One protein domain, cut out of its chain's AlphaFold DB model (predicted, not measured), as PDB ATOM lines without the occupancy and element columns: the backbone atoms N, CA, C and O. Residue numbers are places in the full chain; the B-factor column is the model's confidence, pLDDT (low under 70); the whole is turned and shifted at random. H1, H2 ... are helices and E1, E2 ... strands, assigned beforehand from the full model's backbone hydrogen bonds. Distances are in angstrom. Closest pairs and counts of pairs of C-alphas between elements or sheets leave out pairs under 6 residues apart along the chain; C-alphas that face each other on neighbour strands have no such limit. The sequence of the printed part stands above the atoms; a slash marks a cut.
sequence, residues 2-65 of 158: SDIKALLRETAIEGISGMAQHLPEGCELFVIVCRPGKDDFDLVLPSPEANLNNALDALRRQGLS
ATOM      1  N   SER A   2      33.280 -20.786 -10.338       66.25
ATOM      2  CA  SER A   2      32.380 -21.647  -9.539       66.25
ATOM      3  C   SER A   2      31.508 -20.851  -8.557       66.25
ATOM      4  O   SER A   2      30.287 -20.906  -8.646       66.25
ATOM      5  N   ASP A   3      32.131 -20.017  -7.722       78.62
ATOM      6  CA  ASP A   3      31.422 -19.297  -6.651       78.62
ATOM      7  C   ASP A   3      30.440 -18.238  -7.172       78.62
ATOM      8  O   ASP A   3      29.368 -18.052  -6.612       78.62
ATOM      9  N   ILE A   4      30.754 -17.595  -8.304       81.75
ATOM     10  CA  ILE A   4      29.853 -16.627  -8.958       81.75
ATOM     11  C   ILE A   4      28.631 -17.345  -9.541       81.75
ATOM     12  O   ILE A   4      27.511 -16.847  -9.447       81.75
ATOM     13  N   LYS A   5      28.833 -18.524 -10.144       81.19
ATOM     14  CA  LYS A   5      27.742 -19.330 -10.706       81.19
ATOM     15  C   LYS A   5      26.852 -19.915  -9.604       81.19
ATOM     16  O   LYS A   5      25.640 -19.978  -9.791       81.19
ATOM     17  N   ALA A   6      27.438 -20.310  -8.472       84.38
ATOM     18  CA  ALA A   6      26.712 -20.768  -7.289       84.38
ATOM     19  C   ALA A   6      25.857 -19.645  -6.684       84.38
ATOM     20  O   ALA A   6      24.651 -19.825  -6.536       84.38
ATOM     21  N   LEU A   7      26.443 -18.462  -6.474       89.00
ATOM     22  CA  LEU A   7      25.722 -17.292  -5.969       89.00
ATOM     23  C   LEU A   7      24.544 -16.910  -6.878       89.00
ATOM     24  O   LEU A   7      23.422 -16.750  -6.409       89.00
ATOM     25  N   LEU A   8      24.772 -16.822  -8.196       88.81
ATOM     26  CA  LEU A   8      23.703 -16.519  -9.154       88.81
ATOM     27  C   LEU A   8      22.591 -17.573  -9.123       88.81
ATOM     28  O   LEU A   8      21.419 -17.222  -9.230       88.81
ATOM     29  N   ARG A   9      22.943 -18.857  -8.995       88.12
ATOM     30  CA  ARG A   9      21.962 -19.941  -8.895       88.12
ATOM     31  C   ARG A   9      21.078 -19.770  -7.661       88.12
ATOM     32  O   ARG A   9      19.868 -19.889  -7.798       88.12
ATOM     33  N   GLU A  10      21.658 -19.485  -6.499       89.12
ATOM     34  CA  GLU A  10      20.907 -19.261  -5.254       89.12
ATOM     35  C   GLU A  10      19.961 -18.063  -5.385       89.12
ATOM     36  O   GLU A  10      18.756 -18.205  -5.184       89.12
ATOM     37  N   THR A  11      20.469 -16.919  -5.857       90.50
ATOM     38  CA  THR A  11      19.645 -15.722  -6.095       90.50
ATOM     39  C   THR A  11      18.526 -15.982  -7.107       90.50
ATOM     40  O   THR A  11      17.399 -15.517  -6.936       90.50
ATOM     41  N   ALA A  12      18.806 -16.736  -8.173       89.56
ATOM     42  CA  ALA A  12      17.802 -17.075  -9.175       89.56
ATOM     43  C   ALA A  12      16.717 -18.008  -8.617       89.56
ATOM     44  O   ALA A  12      15.554 -17.841  -8.971       89.56
ATOM     45  N   ILE A  13      17.060 -18.950  -7.732       87.19
ATOM     46  CA  ILE A  13      16.085 -19.823  -7.057       87.19
ATOM     47  C   ILE A  13      15.143 -19.000  -6.165       87.19
ATOM     48  O   ILE A  13      13.922 -19.183  -6.218       87.19
ATOM     49  N   GLU A  14      15.689 -18.060  -5.391       86.00
ATOM     50  CA  GLU A  14      14.890 -17.149  -4.562       86.00
ATOM     51  C   GLU A  14      13.961 -16.277  -5.423       86.00
ATOM     52  O   GLU A  14      12.759 -16.192  -5.164       86.00
ATOM     53  N   GLY A  15      14.488 -15.690  -6.503       85.94
ATOM     54  CA  GLY A  15      13.718 -14.837  -7.412       85.94
ATOM     55  C   GLY A  15      12.630 -15.583  -8.193       85.94
ATOM     56  O   GLY A  15      11.508 -15.087  -8.318       85.94
ATOM     57  N   ILE A  16      12.928 -16.792  -8.686       85.25
ATOM     58  CA  ILE A  16      11.955 -17.658  -9.374       85.25
ATOM     59  C   ILE A  16      10.774 -17.959  -8.468       85.25
ATOM     60  O   ILE A  16       9.638 -17.914  -8.932       85.25
ATOM     61  N   SER A  17      11.026 -18.226  -7.188       80.38
ATOM     62  CA  SER A  17       9.966 -18.546  -6.231       80.38
ATOM     63  C   SER A  17       8.963 -17.397  -6.088       80.38
ATOM     64  O   SER A  17       7.762 -17.643  -6.019       80.38
ATOM     65  N   GLY A  18       9.433 -16.144  -6.113       85.12
ATOM     66  CA  GLY A  18       8.562 -14.964  -6.114       85.12
ATOM     67  C   GLY A  18       7.779 -14.796  -7.420       85.12
ATOM     68  O   GLY A  18       6.574 -14.570  -7.392       85.12
ATOM     69  N   MET A  19       8.432 -14.963  -8.575       85.88
ATOM     70  CA  MET A  19       7.756 -14.883  -9.879       85.88
ATOM     71  C   MET A  19       6.711 -15.990 -10.060       85.88
ATOM     72  O   MET A  19       5.648 -15.752 -10.633       85.88
ATOM     73  N   ALA A  20       6.991 -17.185  -9.539       83.12
ATOM     74  CA  ALA A  20       6.115 -18.337  -9.667       83.12
ATOM     75  C   ALA A  20       4.752 -18.138  -8.987       83.12
ATOM     76  O   ALA A  20       3.755 -18.666  -9.468       83.12
ATOM     77  N   GLN A  21       4.678 -17.317  -7.933       85.69
ATOM     78  CA  GLN A  21       3.419 -16.986  -7.246       85.69
ATOM     79  C   GLN A  21       2.429 -16.200  -8.119       85.69
ATOM     80  O   GLN A  21       1.248 -16.114  -7.787       85.69
ATOM     81  N   HIS A  22       2.899 -15.620  -9.225       88.44
ATOM     82  CA  HIS A  22       2.089 -14.836 -10.156       88.44
ATOM     83  C   HIS A  22       1.855 -15.548 -11.495       88.44
ATOM     84  O   HIS A  22       1.277 -14.953 -12.407       88.44
ATOM     85  N   LEU A  23       2.301 -16.800 -11.635       88.81
ATOM     86  CA  LEU A  23       2.040 -17.592 -12.832       88.81
ATOM     87  C   LEU A  23       0.558 -17.983 -12.895       88.81
ATOM     88  O   LEU A  23      -0.002 -18.436 -11.893       88.81
ATOM     89  N   PRO A  24      -0.080 -17.871 -14.072       91.25
ATOM     90  CA  PRO A  24      -1.356 -18.526 -14.312       91.25
ATOM     91  C   PRO A  24      -1.255 -20.039 -14.087       91.25
ATOM     92  O   PRO A  24      -0.195 -20.641 -14.279       91.25
ATOM     93  N   GLU A  25      -2.373 -20.664 -13.724       89.25
ATOM     94  CA  GLU A  25      -2.435 -22.110 -13.516       89.25
ATOM     95  C   GLU A  25      -1.969 -22.875 -14.768       89.25
ATOM     96  O   GLU A  25      -2.339 -22.543 -15.898       89.25
ATOM     97  N   GLY A  26      -1.114 -23.883 -14.566       87.75
ATOM     98  CA  GLY A  26      -0.559 -24.714 -15.638       87.75
ATOM     99  C   GLY A  26       0.567 -24.071 -16.457       87.75
ATOM    100  O   GLY A  26       1.054 -24.696 -17.397       87.75
ATOM    101  N   CYS A  27       0.996 -22.847 -16.132       90.44
ATOM    102  CA  CYS A  27       2.168 -22.235 -16.757       90.44
ATOM    103  C   CYS A  27       3.472 -22.680 -16.080       90.44
ATOM    104  O   CYS A  27       3.562 -22.786 -14.860       90.44
ATOM    105  N   GLU A  28       4.507 -22.873 -16.891       91.75
ATOM    106  CA  GLU A  28       5.860 -23.211 -16.448       91.75
ATOM    107  C   GLU A  28       6.768 -21.978 -16.549       91.75
ATOM    108  O   GLU A  28       6.617 -21.154 -17.457       91.75
ATOM    109  N   LEU A  29       7.736 -21.855 -15.638       91.25
ATOM    110  CA  LEU A  29       8.701 -20.754 -15.619       91.25
ATOM    111  C   LEU A  29      10.122 -21.281 -15.773       91.25
ATOM    112  O   LEU A  29      10.509 -22.276 -15.165       91.25
ATOM    113  N   PHE A  30      10.920 -20.574 -16.568       92.06
ATOM    114  CA  PHE A  30      12.295 -20.942 -16.871       92.06
ATOM    115  C   PHE A  30      13.191 -19.711 -16.785       92.06
ATOM    116  O   PHE A  30      12.878 -18.670 -17.364       92.06
ATOM    117  N   VAL A  31      14.333 -19.841 -16.112       91.12
ATOM    118  CA  VAL A  31      15.409 -18.846 -16.147       91.12
ATOM    119  C   VAL A  31      16.594 -19.433 -16.889       91.12
ATOM    120  O   VAL A  31      17.099 -20.502 -16.541       91.12
ATOM    121  N   ILE A  32      17.032 -18.714 -17.919       90.62
ATOM    122  CA  ILE A  32      18.184 -19.071 -18.738       90.62
ATOM    123  C   ILE A  32      19.164 -17.908 -18.688       90.62
ATOM    124  O   ILE A  32      18.821 -16.781 -19.042       90.62
ATOM    125  N   VAL A  33      20.390 -18.189 -18.260       90.19
ATOM    126  CA  VAL A  33      21.510 -17.250 -18.338       90.19
ATOM    127  C   VAL A  33      22.592 -17.919 -19.159       90.19
ATOM    128  O   VAL A  33      23.110 -18.961 -18.764       90.19
ATOM    129  N   CYS A  34      22.926 -17.327 -20.299       90.00
ATOM    130  CA  CYS A  34      23.949 -17.845 -21.195       90.00
ATOM    131  C   CYS A  34      25.034 -16.804 -21.443       90.00
ATOM    132  O   CYS A  34      24.801 -15.591 -21.373       90.00
ATOM    133  N   ARG A  35      26.240 -17.284 -21.744       87.44
ATOM    134  CA  ARG A  35      27.301 -16.430 -22.270       87.44
ATOM    135  C   ARG A  35      27.290 -16.525 -23.796       87.44
ATOM    136  O   ARG A  35      27.399 -17.622 -24.334       87.44
ATOM    137  N   PRO A  36      27.218 -15.403 -24.530       85.81
ATOM    138  CA  PRO A  36      27.284 -15.457 -25.985       85.81
ATOM    139  C   PRO A  36      28.550 -16.178 -26.477       85.81
ATOM    140  O   PRO A  36      29.669 -15.792 -26.132       85.81
ATOM    141  N   GLY A  37      28.366 -17.227 -27.283       82.38
ATOM    142  CA  GLY A  37      29.445 -17.972 -27.941       82.38
ATOM    143  C   GLY A  37      30.265 -18.917 -27.052       82.38
ATOM    144  O   GLY A  37      31.269 -19.438 -27.535       82.38
ATOM    145  N   LYS A  38      29.887 -19.133 -25.782       81.12
ATOM    146  CA  LYS A  38      30.559 -20.073 -24.866       81.12
ATOM    147  C   LYS A  38      29.555 -20.727 -23.922       81.12
ATOM    148  O   LYS A  38      28.699 -20.041 -23.385       81.12
ATOM    149  N   ASP A  39      29.725 -22.016 -23.658       80.38
ATOM    150  CA  ASP A  39      28.884 -22.809 -22.749       80.38
ATOM    151  C   ASP A  39      29.394 -22.821 -21.294       80.38
ATOM    152  O   ASP A  39      28.739 -23.322 -20.378       80.38
ATOM    153  N   ASP A  40      30.558 -22.218 -21.045       83.38
ATOM    154  CA  ASP A  40      31.268 -22.275 -19.765       83.38
ATOM    155  C   ASP A  40      30.524 -21.608 -18.592       83.38
ATOM    156  O   ASP A  40      30.872 -21.816 -17.425       83.38
ATOM    157  N   PHE A  41      29.479 -20.826 -18.876       82.00
ATOM    158  CA  PHE A  41      28.652 -20.174 -17.862       82.00
ATOM    159  C   PHE A  41      27.189 -20.627 -17.836       82.00
ATOM    160  O   PHE A  41      26.498 -20.309 -16.871       82.00
ATOM    161  N   ASP A  42      26.723 -21.414 -18.802       87.12
ATOM    162  CA  ASP A  42      25.288 -21.622 -19.012       87.12
ATOM    163  C   ASP A  42      24.565 -22.144 -17.757       87.12
ATOM    164  O   ASP A  42      24.988 -23.109 -17.102       87.12
ATOM    165  N   LEU A  43      23.486 -21.452 -17.392       88.88
ATOM    166  CA  LEU A  43      22.597 -21.764 -16.281       88.88
ATOM    167  C   LEU A  43      21.178 -21.910 -16.826       88.88
ATOM    168  O   LEU A  43      20.640 -20.980 -17.420       88.88
ATOM    169  N   VAL A  44      20.574 -23.068 -16.572       90.50
ATOM    170  CA  VAL A  44      19.175 -23.361 -16.891       90.50
ATOM    171  C   VAL A  44      18.484 -23.781 -15.598       90.50
ATOM    172  O   VAL A  44      18.891 -24.759 -14.967       90.50
ATOM    173  N   LEU A  45      17.478 -23.011 -15.186       90.62
ATOM    174  CA  LEU A  45      16.700 -23.236 -13.968       90.62
ATOM    175  C   LEU A  45      15.205 -23.288 -14.311       90.62
ATOM    176  O   LEU A  45      14.593 -22.237 -14.515       90.62
ATOM    177  N   PRO A  46      14.621 -24.492 -14.412       87.31
ATOM    178  CA  PRO A  46      13.179 -24.668 -14.551       87.31
ATOM    179  C   PRO A  46      12.465 -24.538 -13.195       87.31
ATOM    180  O   PRO A  46      13.052 -24.823 -12.147       87.31
ATOM    181  N   SER A  47      11.186 -24.157 -13.207       84.38
ATOM    182  CA  SER A  47      10.290 -24.351 -12.063       84.38
ATOM    183  C   SER A  47      10.103 -25.850 -11.771       84.38
ATOM    184  O   SER A  47      10.356 -26.680 -12.651       84.38
ATOM    185  N   PRO A  48       9.665 -26.235 -10.556       80.19
ATOM    186  CA  PRO A  48       9.343 -27.628 -10.257       80.19
ATOM    187  C   PRO A  48       8.398 -28.220 -11.308       80.19
ATOM    188  O   PRO A  48       7.503 -27.528 -11.785       80.19
ATOM    189  N   GLU A  49       8.636 -29.481 -11.678       81.50
ATOM    190  CA  GLU A  49       7.845 -30.251 -12.657       81.50
ATOM    191  C   GLU A  49       7.866 -29.731 -14.106       81.50
ATOM    192  O   GLU A  49       7.293 -30.370 -14.986       81.50
ATOM    193  N   ALA A  50       8.576 -28.634 -14.391       86.19
ATOM    194  CA  ALA A  50       8.580 -28.060 -15.728       86.19
ATOM    195  C   ALA A  50       9.368 -28.899 -16.743       86.19
ATOM    196  O   ALA A  50      10.484 -29.370 -16.491       86.19
ATOM    197  N   ASN A  51       8.808 -29.021 -17.943       90.44
ATOM    198  CA  ASN A  51       9.426 -29.722 -19.058       90.44
ATOM    199  C   ASN A  51      10.210 -28.750 -19.952       90.44
ATOM    200  O   ASN A  51       9.637 -27.920 -20.655       90.44
ATOM    201  N   LEU A  52      11.537 -28.895 -20.011       91.06
ATOM    202  CA  LEU A  52      12.398 -28.047 -20.849       91.06
ATOM    203  C   LEU A  52      12.030 -28.074 -22.346       91.06
ATOM    204  O   LEU A  52      12.306 -27.104 -23.053       91.06
ATOM    205  N   ASN A  53      11.370 -29.128 -22.839       90.44
ATOM    206  CA  ASN A  53      10.880 -29.150 -24.220       90.44
ATOM    207  C   ASN A  53       9.776 -28.113 -24.465       90.44
ATOM    208  O   ASN A  53       9.756 -27.503 -25.530       90.44
ATOM    209  N   ASN A  54       8.923 -27.829 -23.477       91.12
ATOM    210  CA  ASN A  54       7.901 -26.790 -23.602       91.12
ATOM    211  C   ASN A  54       8.537 -25.397 -23.730       91.12
ATOM    212  O   ASN A  54       8.060 -24.571 -24.511       91.12
ATOM    213  N   ALA A  55       9.646 -25.153 -23.019       91.75
ATOM    214  CA  ALA A  55      10.431 -23.929 -23.170       91.75
ATOM    215  C   ALA A  55      11.013 -23.812 -24.587       91.75
ATOM    216  O   ALA A  55      10.889 -22.765 -25.224       91.75
ATOM    217  N   LEU A  56      11.596 -24.897 -25.113       89.31
ATOM    218  CA  LEU A  56      12.094 -24.932 -26.491       89.31
ATOM    219  C   LEU A  56      10.978 -24.664 -27.506       89.31
ATOM    220  O   LEU A  56      11.171 -23.877 -28.431       89.31
ATOM    221  N   ASP A  57       9.803 -25.261 -27.329       88.56
ATOM    222  CA  ASP A  57       8.669 -25.067 -28.231       88.56
ATOM    223  C   ASP A  57       8.095 -23.647 -28.151       88.56
ATOM    224  O   ASP A  57       7.717 -23.069 -29.173       88.56
ATOM    225  N   ALA A  58       8.085 -23.032 -26.964       90.44
ATOM    226  CA  ALA A  58       7.744 -21.621 -26.809       90.44
ATOM    227  C   ALA A  58       8.715 -20.715 -27.583       90.44
ATOM    228  O   ALA A  58       8.262 -19.862 -28.346       90.44
ATOM    229  N   LEU A  59      10.028 -20.944 -27.463       89.56
ATOM    230  CA  LEU A  59      11.048 -20.202 -28.213       89.56
ATOM    231  C   LEU A  59      10.915 -20.422 -29.729       89.56
ATOM    232  O   LEU A  59      10.971 -19.464 -30.499       89.56
ATOM    233  N   ARG A  60      10.659 -21.657 -30.173       84.81
ATOM    234  CA  ARG A  60      10.423 -21.972 -31.594       84.81
ATOM    235  C   ARG A  60       9.207 -21.252 -32.162       84.81
ATOM    236  O   ARG A  60       9.277 -20.733 -33.273       84.81
ATOM    237  N   ARG A  61       8.107 -21.162 -31.405       86.31
ATOM    238  CA  ARG A  61       6.921 -20.382 -31.807       86.31
ATOM    239  C   ARG A  61       7.210 -18.885 -31.955       86.31
ATOM    240  O   ARG A  61       6.488 -18.215 -32.682       86.31
ATOM    241  N   GLN A  62       8.273 -18.382 -31.327       87.00
ATOM    242  CA  GLN A  62       8.779 -17.013 -31.500       87.00
ATOM    243  C   GLN A  62       9.812 -16.883 -32.637       87.00
ATOM    244  O   GLN A  62      10.475 -15.857 -32.763       87.00
ATOM    245  N   GLY A  63       9.964 -17.910 -33.477       81.00
ATOM    246  CA  GLY A  63      10.851 -17.882 -34.640       81.00
ATOM    247  C   GLY A  63      12.312 -18.212 -34.335       81.00
ATOM    248  O   GLY A  63      13.151 -18.100 -35.230       81.00
ATOM    249  N   LEU A  64      12.640 -18.645 -33.112       84.44
ATOM    250  CA  LEU A  64      13.982 -19.132 -32.811       84.44
ATOM    251  C   LEU A  64      14.180 -20.519 -33.427       84.44
ATOM    252  O   LEU A  64      13.324 -21.400 -33.355       84.44
ATOM    253  N   SER A  65      15.351 -20.725 -34.008       75.38
ATOM    254  CA  SER A  65      15.756 -21.994 -34.593       75.38
ATOM    255  C   SER A  65      17.132 -22.357 -34.066       75.38
ATOM    256  O   SER A  65      18.007 -21.495 -33.986       75.38
TER     257      SER A  65
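This is residues 2 to 65 of the 158 residues of an uncharacterized protein of Pseudomonas putida (UniProt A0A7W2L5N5). A two-stranded hairpin, E1 and E2, has the long helix H1 running lengthwise over one face, while the short helix H2 starts at the hairpin's open end and heads away from H1. The other face of the hairpin is largely bare, and residues 57 to 63, of which 57 to 61 belong to H2, stick out free. The printed part has 64 residues with two named helices and two named strands, in the order H1, E1, E2, H2; the sheet has the order E1, E2 and is antiparallel, and the class is mixed, helices and strands. The whole is only just loose, close to compact, with a radius of gyration of the C-alphas of 13.0 A, and flat, with spans of 34 by 30 by 15 A.

The strands E1, residues 30 to 35, and E2, residues 38 to 46, are antiparallel neighbours and form a hairpin, with 174 degrees between their directions. N 31 and O 45 are within hydrogen-bond range at 2.9 A, as are N 43 and O 33 at 2.9 A. E2 bends by 68 degrees at residue 41. The helix H1, residues 2 to 20, comes closest to E2 with the C-alphas of Lys 5 and Phe 41, 7.3 A apart. Its closest C-alphas to E1 are those of Ala 12 and Val 31, 7.6 A apart. The helix H2, residues 52 to 61, comes closest to E1 with the C-alphas of Phe 30 and Ala 55, 7.2 A apart, and to E2 with those of Pro 46 and Leu 52, also 7.2 A apart. H1 and H2 are apart. In H1 and H2 every O i to N i+4 pair is within hydrogen-bond range.

E1 measures 16.6 A from C-alpha 30 at (12.295, -20.942, -16.871) to C-alpha 35. E2 measures 20.7 A from C-alpha 38 to C-alpha 46. H1 begins at C-alpha 2 at (32.380, -21.647, -9.539) and is 26.5 A long. H2 is 14.5 A long and ends at C-alpha 61 at (6.921, -20.382, -31.807).

The two C-alphas farthest apart are those of Glu 25 and Gly 37, 35.2 A. The printed part runs from residue 2 to residue 65 with no cut. The links from E1 to E2 and from E2 to H2 are tight, and the link from H1 to E1, with 9 residues, is short; no link is long. The mean pLDDT of the printed part is 86.5, and residue 2 alone is under 70.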